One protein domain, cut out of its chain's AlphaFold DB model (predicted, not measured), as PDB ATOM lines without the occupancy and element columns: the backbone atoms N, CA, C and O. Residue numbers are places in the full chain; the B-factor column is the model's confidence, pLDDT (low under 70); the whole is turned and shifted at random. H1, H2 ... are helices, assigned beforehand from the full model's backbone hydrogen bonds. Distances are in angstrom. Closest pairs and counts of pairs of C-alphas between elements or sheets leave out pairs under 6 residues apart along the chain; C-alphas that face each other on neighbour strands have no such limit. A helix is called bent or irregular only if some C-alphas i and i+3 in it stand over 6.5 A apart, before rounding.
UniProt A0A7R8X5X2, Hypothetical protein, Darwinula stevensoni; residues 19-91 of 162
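This is residues 19 to 91 of the 162 residues of the protein "Hypothetical protein" of Darwinula stevensoni (UniProt A0A7R8X5X2). The long helix H3 makes one arm of an open U, the shorter helix H1 makes the other, and the space between the two arms is empty. At the closed end the short helix H2 folds back on the first turns of H3 in a helical hairpin, while residues 67 to 91 of the long arm and residues 19 to 36 of the other stick out. The printed part has 73 residues with three named helices, in the order H1, H2, H3 along the chain, and no named strand; the class is all helix. The whole is extended, with a radius of gyration of the C-alphas of 18.3 A, and flat, with spans of 55 by 34 by 18 A.

H3, residues 56 to 88, touches H2, residues 45 to 53, with residues 56 to 63 alone. The closest C-alphas of the two are those of Phe 46 and Arg 59, 5.1 A apart, and 10 pairs of C-alphas lie within 8 A. Their lines stand at a shallow tilt of 25 degrees, and they run opposite ways as a helical hairpin. H1, residues 19 to 39, touches no helix: it is apart from H3, and only just apart from H2, with their closest C-alphas 8.2 A apart. Of the backbone O i to N i+4 pairs, 26 of 29 are within hydrogen-bond range in H3, 4 of 5 in H2 and 15 of 17 in H1.

H3 is the longest helix, 33 residues from Lys 56 to Val 88 and 48.9 A from first to last C-alpha; it begins with C-alpha 56 at (471.678, 390.662, 421.331) and ends with C-alpha 88 at (454.662, 436.196, 426.532). It is neither bent nor irregular, but only just: C-alphas 78 and 81 are 6.1 A apart. H2 runs from Ile 45 to Tyr 53, 13.0 A. H1 runs from Thr 19, with its C-alpha at (459.052, 414.693, 447.114), to Lys 39, 29.9 A. It has a kink of 28 degrees near residue 32, and it is neither bent nor irregular, but only just: C-alphas 32 and 35 are 6.3 A apart.

The two C-alphas farthest apart are those of Gly 54 and Pro 90, at 55.4 A. The printed part runs from residue 19 to residue 91 and has no cut. Both links are tight, with 5 residues between H1 and H2 and 2 between H2 and H3. Residues 19 to 36, which belong to H1, stand free, and so do residues 67 to 91, of which 67 to 88 belong to H3. The mean pLDDT of the printed part is 83.7, and one residue, Gly 43, is under 70.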
ATOM      1  N   THR A  19     457.720 414.195 447.499       81.38
ATOM      2  CA  THR A  19     459.052 414.693 447.114       81.38
ATOM      3  C   THR A  19     460.153 414.093 447.990       81.38
ATOM      4  O   THR A  19     461.177 413.645 447.474       81.38
ATOM      5  N   PHE A  20     459.932 414.026 449.305       83.81
ATOM      6  CA  PHE A  20     460.889 413.447 450.247       83.81
ATOM      7  C   PHE A  20     461.093 411.942 450.015       83.81
ATOM      8  O   PHE A  20     462.230 411.468 449.979       83.81
ATOM      9  N   GLY A  21     460.010 411.193 449.780       85.88
ATOM     10  CA  GLY A  21     460.080 409.768 449.449       85.88
ATOM     11  C   GLY A  21     460.855 409.496 448.156       85.88
ATOM     12  O   GLY A  21     461.711 408.610 448.122       85.88
ATOM     13  N   VAL A  22     460.623 410.297 447.110       86.31
ATOM     14  CA  VAL A  22     461.366 410.200 445.844       86.31
ATOM     15  C   VAL A  22     462.846 410.532 446.047       86.31
ATOM     16  O   VAL A  22     463.699 409.800 445.549       86.31
ATOM     17  N   ALA A  23     463.173 411.574 446.816       86.44
ATOM     18  CA  ALA A  23     464.559 411.943 447.104       86.44
ATOM     19  C   ALA A  23     465.321 410.815 447.824       86.44
ATOM     20  O   ALA A  23     466.432 410.465 447.422       86.44
ATOM     21  N   LEU A  24     464.707 410.187 448.833       89.56
ATOM     22  CA  LEU A  24     465.281 409.019 449.511       89.56
ATOM     23  C   LEU A  24     465.413 407.806 448.578       89.56
ATOM     24  O   LEU A  24     466.416 407.088 448.630       89.56
ATOM     25  N   GLY A  25     464.433 407.585 447.699       88.25
ATOM     26  CA  GLY A  25     464.490 406.545 446.671       88.25
ATOM     27  C   GLY A  25     465.669 406.739 445.716       88.25
ATOM     28  O   GLY A  25     466.427 405.805 445.468       88.25
ATOM     29  N   ILE A  26     465.889 407.967 445.243       88.31
ATOM     30  CA  ILE A  26     467.028 408.304 444.379       88.31
ATOM     31  C   ILE A  26     468.349 408.136 445.138       88.31
ATOM     32  O   ILE A  26     469.287 407.545 444.606       88.31
ATOM     33  N   PHE A  27     468.429 408.601 446.387       89.56
ATOM     34  CA  PHE A  27     469.643 408.499 447.198       89.56
ATOM     35  C   PHE A  27     470.030 407.041 447.485       89.56
ATOM     36  O   PHE A  27     471.178 406.640 447.295       89.56
ATOM     37  N   SER A  28     469.065 406.213 447.882       86.75
ATOM     38  CA  SER A  28     469.288 404.778 448.091       86.75
ATOM     39  C   SER A  28     469.657 404.064 446.789       86.75
ATOM     40  O   SER A  28     470.595 403.264 446.772       86.75
ATOM     41  N   ALA A  29     468.994 404.400 445.678       86.06
ATOM     42  CA  ALA A  29     469.334 403.848 444.378       86.06
ATOM     43  C   ALA A  29     470.760 404.231 443.951       86.06
ATOM     44  O   ALA A  29     471.501 403.385 443.449       86.06
ATOM     45  N   MET A  30     471.178 405.471 444.213       86.75
ATOM     46  CA  MET A  30     472.539 405.934 443.962       86.75
ATOM     47  C   MET A  30     473.563 405.103 444.743       86.75
ATOM     48  O   MET A  30     474.553 404.661 444.171       86.75
ATOM     49  N   LEU A  31     473.324 404.828 446.026       87.50
ATOM     50  CA  LEU A  31     474.264 404.065 446.851       87.50
ATOM     51  C   LEU A  31     474.344 402.578 446.489       87.50
ATOM     52  O   LEU A  31     475.394 401.972 446.673       87.50
ATOM     53  N   ILE A  32     473.259 401.979 445.995       86.69
ATOM     54  CA  ILE A  32     473.197 400.535 445.727       86.69
ATOM     55  C   ILE A  32     473.532 400.228 444.265       86.69
ATOM     56  O   ILE A  32     474.395 399.394 443.981       86.69
ATOM     57  N   PHE A  33     472.874 400.902 443.320       81.25
ATOM     58  CA  PHE A  33     472.985 400.575 441.900       81.25
ATOM     59  C   PHE A  33     474.241 401.163 441.257       81.25
ATOM     60  O   PHE A  33     474.861 400.485 440.441       81.25
ATOM     61  N   VAL A  34     474.674 402.375 441.626       82.00
ATOM     62  CA  VAL A  34     475.877 402.987 441.024       82.00
ATOM     63  C   VAL A  34     477.139 402.149 441.255       82.00
ATOM     64  O   VAL A  34     477.800 401.830 440.264       82.00
ATOM     65  N   PRO A  35     477.496 401.720 442.486       80.38
ATOM     66  CA  PRO A  35     478.690 400.896 442.667       80.38
ATOM     67  C   PRO A  35     478.538 399.508 442.039       80.38
ATOM     68  O   PRO A  35     479.539 398.917 441.636       80.38
ATOM     69  N   PHE A  36     477.313 398.988 441.929       81.38
ATOM     70  CA  PHE A  36     477.047 397.736 441.230       81.38
ATOM     71  C   PHE A  36     477.361 397.863 439.733       81.38
ATOM     72  O   PHE A  36     478.214 397.138 439.228       81.38
ATOM     73  N   PHE A  37     476.761 398.830 439.031       78.44
ATOM     74  CA  PHE A  37     476.984 399.019 437.594       78.44
ATOM     75  C   PHE A  37     478.411 399.465 437.264       78.44
ATOM     76  O   PHE A  37     478.978 399.007 436.273       78.44
ATOM     77  N   HIS A  38     479.032 400.285 438.114       77.06
ATOM     78  CA  HIS A  38     480.409 400.730 437.906       77.06
ATOM     79  C   HIS A  38     481.413 399.567 437.976       77.06
ATOM     80  O   HIS A  38     482.383 399.544 437.221       77.06
ATOM     81  N   LYS A  39     481.175 398.562 438.836       74.25
ATOM     82  CA  LYS A  39     482.011 397.347 438.905       74.25
ATOM     83  C   LYS A  39     481.921 396.482 437.649       74.25
ATOM     84  O   LYS A  39     482.886 395.797 437.333       74.25
ATOM     85  N   LEU A  40     480.788 396.509 436.947       73.69
ATOM     86  CA  LEU A  40     480.594 395.754 435.709       73.69
ATOM     87  C   LEU A  40     481.173 396.476 434.471       73.69
ATOM     88  O   LEU A  40     481.202 395.875 433.405       73.69
ATOM     89  N   GLN A  41     481.640 397.728 434.604       70.19
ATOM     90  CA  GLN A  41     482.188 398.564 433.517       70.19
ATOM     91  C   GLN A  41     481.320 398.614 432.245       70.19
ATOM     92  O   GLN A  41     481.832 398.725 431.133       70.19
ATOM     93  N   LEU A  42     479.997 398.539 432.401       70.44
ATOM     94  CA  LEU A  42     479.075 398.551 431.268       70.44
ATOM     95  C   LEU A  42     478.888 399.971 430.746       70.44
ATOM     96  O   LEU A  42     478.683 400.906 431.522       70.44
ATOM     97  N   GLY A  43     478.909 400.124 429.421       65.44
ATOM     98  CA  GLY A  43     478.645 401.407 428.770       65.44
ATOM     99  C   GLY A  43     477.152 401.742 428.707       65.44
ATOM    100  O   GLY A  43     476.783 402.898 428.516       65.44
ATOM    101  N   SER A  44     476.277 400.741 428.865       72.62
ATOM    102  CA  SER A  44     474.825 400.906 428.800       72.62
ATOM    103  C   SER A  44     474.083 399.899 429.679       72.62
ATOM    104  O   SER A  44     474.452 398.730 429.757       72.62
ATOM    105  N   ILE A  45     472.965 400.318 430.278       77.00
ATOM    106  CA  ILE A  45     472.078 399.436 431.059       77.00
ATOM    107  C   ILE A  45     471.549 398.283 430.189       77.00
ATOM    108  O   ILE A  45     471.366 397.169 430.670       77.00
ATOM    109  N   PHE A  46     471.365 398.493 428.883       79.56
ATOM    110  CA  PHE A  46     470.910 397.429 427.980       79.56
ATOM    111  C   PHE A  46     471.980 396.354 427.738       79.56
ATOM    112  O   PHE A  46     471.651 395.225 427.381       79.56
ATOM    113  N   GLU A  47     473.254 396.673 427.966       75.81
ATOM    114  CA  GLU A  47     474.356 395.710 427.916       75.81
ATOM    115  C   GLU A  47     474.261 394.705 429.073       75.81
ATOM    116  O   GLU A  47     474.503 393.515 428.884       75.81
ATOM    117  N   TYR A  48     473.762 395.144 430.234       77.94
ATOM    118  CA  TYR A  48     473.421 394.240 431.333       77.94
ATOM    119  C   TYR A  48     472.326 393.240 430.930       77.94
ATOM    120  O   TYR A  48     472.416 392.054 431.254       77.94
ATOM    121  N   PHE A  49     471.309 393.679 430.177       77.31
ATOM    122  CA  PHE A  49     470.288 392.761 429.661       77.31
ATOM    123  C   PHE A  49     470.862 391.758 428.655       77.31
ATOM    124  O   PHE A  49     470.468 390.594 428.679       77.31
ATOM    125  N   GLU A  50     471.832 392.152 427.825       81.25
ATOM    126  CA  GLU A  50     472.544 391.202 426.963       81.25
ATOM    127  C   GLU A  50     473.296 390.152 427.790       81.25
ATOM    128  O   GLU A  50     473.142 388.960 427.533       81.25
ATOM    129  N   MET A  51     474.034 390.565 428.826       78.06
ATOM    130  CA  MET A  51     474.765 389.638 429.700       78.06
ATOM    131  C   MET A  51     473.838 388.676 430.450       78.06
ATOM    132  O   MET A  51     474.175 387.509 430.639       78.06
ATOM    133  N   ARG A  52     472.661 389.145 430.883       81.31
ATOM    134  CA  ARG A  52     471.730 388.337 431.681       81.31
ATOM    135  C   ARG A  52     470.925 387.332 430.855       81.31
ATOM    136  O   ARG A  52     470.631 386.252 431.374       81.31
ATOM    137  N   TYR A  53     470.552 387.694 429.624       79.31
ATOM    138  CA  TYR A  53     469.692 386.898 428.735       79.31
ATOM    139  C   TYR A  53     470.445 386.253 427.557       79.31
ATOM    140  O   TYR A  53     469.848 385.518 426.771       79.31
ATOM    141  N   GLY A  54     471.742 386.532 427.401       77.38
ATOM    142  CA  GLY A  54     472.622 385.918 426.403       77.38
ATOM    143  C   GLY A  54     472.299 386.258 424.944       77.38
ATOM    144  O   GLY A  54     472.852 385.636 424.042       77.38
ATOM    145  N   THR A  55     471.398 387.213 424.686       82.38
ATOM    146  CA  THR A  55     470.868 387.473 423.339       82.38
ATOM    147  C   THR A  55     470.922 388.958 422.986       82.38
ATOM    148  O   THR A  55     470.287 389.791 423.637       82.38
ATOM    149  N   LYS A  56     471.593 389.291 421.876       81.25
ATOM    150  CA  LYS A  56     471.678 390.662 421.331       81.25
ATOM    151  C   LYS A  56     470.318 391.267 420.976       81.25
ATOM    152  O   LYS A  56     470.133 392.475 421.101       81.25
ATOM    153  N   SER A  57     469.349 390.441 420.582       82.81
ATOM    154  CA  SER A  57     467.989 390.878 420.242       82.81
ATOM    155  C   SER A  57     467.286 391.569 421.411       82.81
ATOM    156  O   SER A  57     466.609 392.570 421.201       82.81
ATOM    157  N   VAL A  58     467.497 391.102 422.649       83.62
ATOM    158  CA  VAL A  58     466.903 391.714 423.852       83.62
ATOM    159  C   VAL A  58     467.488 393.105 424.102       83.62
ATOM    160  O   VAL A  58     466.747 394.034 424.416       83.62
ATOM    161  N   ARG A  59     468.798 393.285 423.875       84.81
ATOM    162  CA  ARG A  59     469.453 394.600 423.958       84.81
ATOM    163  C   ARG A  59     468.862 395.584 422.956       84.81
ATOM    164  O   ARG A  59     468.546 396.713 423.324       84.81
ATOM    165  N   ILE A  60     468.730 395.162 421.698       84.94
ATOM    166  CA  ILE A  60     468.236 396.018 420.614       84.94
ATOM    167  C   ILE A  60     466.773 396.385 420.861       84.94
ATOM    168  O   ILE A  60     466.444 397.566 420.842       84.94
ATOM    169  N   LEU A  61     465.915 395.406 421.164       88.44
ATOM    170  CA  LEU A  61     464.500 395.656 421.448       88.44
ATOM    171  C   LEU A  61     464.321 396.592 422.649       88.44
ATOM    172  O   LEU A  61     463.590 397.572 422.544       88.44
ATOM    173  N   GLY A  62     465.032 396.345 423.755       85.75
ATOM    174  CA  GLY A  62     464.978 397.210 424.936       85.75
ATOM    175  C   GLY A  62     465.448 398.637 424.645       85.75
ATOM    176  O   GLY A  62     464.784 399.593 425.042       85.75
ATOM    177  N   SER A  63     466.539 398.786 423.889       88.38
ATOM    178  CA  SER A  63     467.063 400.103 423.503       88.38
ATOM    179  C   SER A  63     466.090 400.858 422.595       88.38
ATOM    180  O   SER A  63     465.870 402.046 422.796       88.38
ATOM    181  N   VAL A  64     465.475 400.183 421.617       91.06
ATOM    182  CA  VAL A  64     464.507 400.799 420.694       91.06
ATOM    183  C   VAL A  64     463.252 401.246 421.437       91.06
ATOM    184  O   VAL A  64     462.826 402.385 421.266       91.06
ATOM    185  N   ILE A  65     462.685 400.389 422.292       92.00
ATOM    186  CA  ILE A  65     461.507 400.736 423.098       92.00
ATOM    187  C   ILE A  65     461.818 401.935 423.999       92.00
ATOM    188  O   ILE A  65     461.025 402.871 424.071       92.00
ATOM    189  N   PHE A  66     462.992 401.944 424.632       89.94
ATOM    190  CA  PHE A  66     463.419 403.052 425.478       89.94
ATOM    191  C   PHE A  66     463.613 404.353 424.695       89.94
ATOM    192  O   PHE A  66     463.140 405.396 425.130       89.94
ATOM    193  N   ILE A  67     464.263 404.308 423.528       91.44
ATOM    194  CA  ILE A  67     464.432 405.493 422.675       91.44
ATOM    195  C   ILE A  67     463.066 406.036 422.249       91.44
ATOM    196  O   ILE A  67     462.839 407.238 422.350       91.44
ATOM    197  N   LEU A  68     462.139 405.172 421.826       93.94
ATOM    198  CA  LEU A  68     460.785 405.585 421.448       93.94
ATOM    199  C   LEU A  68     460.045 406.235 422.620       93.94
ATOM    200  O   LEU A  68     459.480 407.317 422.464       93.94
ATOM    201  N   GLN A  69     460.092 405.616 423.800       92.69
ATOM    202  CA  GLN A  69     459.520 406.185 425.017       92.69
ATOM    203  C   GLN A  69     460.131 407.558 425.331       92.69
ATOM    204  O   GLN A  69     459.394 408.502 425.619       92.69
ATOM    205  N   GLN A  70     461.457 407.692 425.233       90.06
ATOM    206  CA  GLN A  70     462.150 408.945 425.521       90.06
ATOM    207  C   GLN A  70     461.831 410.042 424.510       90.06
ATOM    208  O   GLN A  70     461.637 411.184 424.913       90.06
ATOM    209  N   VAL A  71     461.709 409.725 423.220       91.19
ATOM    210  CA  VAL A  71     461.302 410.705 422.199       91.19
ATOM    211  C   VAL A  71     459.889 411.223 422.475       91.19
ATOM    212  O   VAL A  71     459.662 412.435 422.438       91.19
ATOM    213  N   LEU A  72     458.947 410.333 422.801       91.25
ATOM    214  CA  LEU A  72     457.577 410.725 423.145       91.25
ATOM    215  C   LEU A  72     457.544 411.601 424.401       91.25
ATOM    216  O   LEU A  72     456.917 412.660 424.398       91.25
ATOM    217  N   TYR A  73     458.263 411.197 425.448       90.06
ATOM    218  CA  TYR A  73     458.355 411.961 426.689       90.06
ATOM    219  C   TYR A  73     458.970 413.350 426.467       90.06
ATOM    220  O   TYR A  73     458.389 414.351 426.881       90.06
ATOM    221  N   MET A  74     460.098 413.427 425.754       87.56
ATOM    222  CA  MET A  74     460.788 414.686 425.455       87.56
ATOM    223  C   MET A  74     459.927 415.632 424.617       87.56
ATOM    224  O   MET A  74     459.957 416.838 424.846       87.56
ATOM    225  N   THR A  75     459.124 415.106 423.687       86.75
ATOM    226  CA  THR A  75     458.196 415.917 422.881       86.75
ATOM    227  C   THR A  75     457.154 416.602 423.767       86.75
ATOM    228  O   THR A  75     456.930 417.805 423.649       86.75
ATOM    229  N   VAL A  76     456.556 415.857 424.704       88.31
ATOM    230  CA  VAL A  76     455.592 416.412 425.668       88.31
ATOM    231  C   VAL A  76     456.276 417.393 426.625       88.31
ATOM    232  O   VAL A  76     455.731 418.457 426.909       88.31
ATOM    233  N   ALA A  77     457.485 417.072 427.089       86.81
ATOM    234  CA  ALA A  77     458.248 417.930 427.990       86.81
ATOM    235  C   ALA A  77     458.650 419.266 427.338       86.81
ATOM    236  O   ALA A  77     458.577 420.301 427.996       86.81
ATOM    237  N   LEU A  78     459.017 419.267 426.049       85.44
ATOM    238  CA  LEU A  78     459.370 420.475 425.291       85.44
ATOM    239  C   LEU A  78     458.157 421.385 425.041       85.44
ATOM    240  O   LEU A  78     458.303 422.598 424.908       85.44
ATOM    241  N   TYR A  79     456.952 420.823 425.004       86.12
ATOM    242  CA  TYR A  79     455.736 421.585 424.743       86.12
ATOM    243  C   TYR A  79     455.376 422.555 425.883       86.12
ATOM    244  O   TYR A  79     454.921 423.671 425.635       86.12
ATOM    245  N   ALA A  80     455.643 422.179 427.138       84.81
ATOM    246  CA  ALA A  80     455.368 423.021 428.306       84.81
ATOM    247  C   ALA A  80     456.082 424.397 428.277       84.81
ATOM    248  O   ALA A  80     455.396 425.416 428.398       84.81
ATOM    249  N   PRO A  81     457.416 424.486 428.084       81.94
ATOM    250  CA  PRO A  81     458.097 425.774 427.977       81.94
ATOM    251  C   PRO A  81     457.722 426.539 426.701       81.94
ATOM    252  O   PRO A  81     457.702 427.766 426.727       81.94
ATOM    253  N   VAL A  82     457.376 425.853 425.605       85.88
ATOM    254  CA  VAL A  82     456.921 426.502 424.362       85.88
ATOM    255  C   VAL A  82     455.636 427.286 424.591       85.88
ATOM    256  O   VAL A  82     455.578 428.450 424.208       85.88
ATOM    257  N   ILE A  83     454.638 426.694 425.256       86.19
ATOM    258  CA  ILE A  83     453.398 427.409 425.596       86.19
ATOM    259  C   ILE A  83     453.694 428.588 426.524       86.19
ATOM    260  O   ILE A  83     453.145 429.675 426.340       86.19
ATOM    261  N   ALA A  84     454.579 428.403 427.507       85.62
ATOM    262  CA  ALA A  84     454.960 429.484 428.411       85.62
ATOM    263  C   ALA A  84     455.581 430.666 427.641       85.62
ATOM    264  O   ALA A  84     455.185 431.809 427.857       85.62
ATOM    265  N   VAL A  85     456.487 430.406 426.692       83.62
ATOM    266  CA  VAL A  85     457.101 431.445 425.845       83.62
ATOM    267  C   VAL A  85     456.086 432.055 424.878       83.62
ATOM    268  O   VAL A  85     456.063 433.273 424.711       83.62
ATOM    269  N   ALA A  86     455.211 431.250 424.277       84.56
ATOM    270  CA  ALA A  86     454.150 431.730 423.394       84.56
ATOM    271  C   ALA A  86     453.144 432.634 424.129       84.56
ATOM    272  O   ALA A  86     452.597 433.552 423.532       84.56
ATOM    273  N   SER A  87     452.947 432.449 425.440       83.12
ATOM    274  CA  SER A  87     452.081 433.330 426.237       83.12
ATOM    275  C   SER A  87     452.640 434.747 426.432       83.12
ATOM    276  O   SER A  87     451.878 435.686 426.652       83.12
ATOM    277  N   VAL A  88     453.963 434.914 426.328       86.12
ATOM    278  CA  VAL A  88     454.662 436.196 426.532       86.12
ATOM    279  C   VAL A  88     455.260 436.770 425.244       86.12
ATOM    280  O   VAL A  88     455.818 437.866 425.263       86.12
ATOM    281  N   THR A  89     455.152 436.058 424.119       84.62
ATOM    282  CA  THR A  89     455.672 436.483 422.812       84.62
ATOM    283  C   THR A  89     454.570 436.500 421.750       84.62
ATOM    284  O   THR A  89     453.656 435.689 421.797       84.62
ATOM    285  N   PRO A  90     454.640 437.394 420.748       80.62
ATOM    286  CA  PRO A  90     453.635 437.475 419.683       80.62
ATOM    287  C   PRO A  90     453.833 436.434 418.561       80.62
ATOM    288  O   PRO A  90     453.172 436.514 417.527       80.62
ATOM    289  N   PHE A  91     454.776 435.499 418.710       80.50
ATOM    290  CA  PHE A  91     455.135 434.532 417.672       80.50
ATOM    291  C   PHE A  91     454.297 433.248 417.762       80.50
ATOM    292  O   PHE A  91     453.894 432.852 418.854       80.50
TER     293      PHE A  91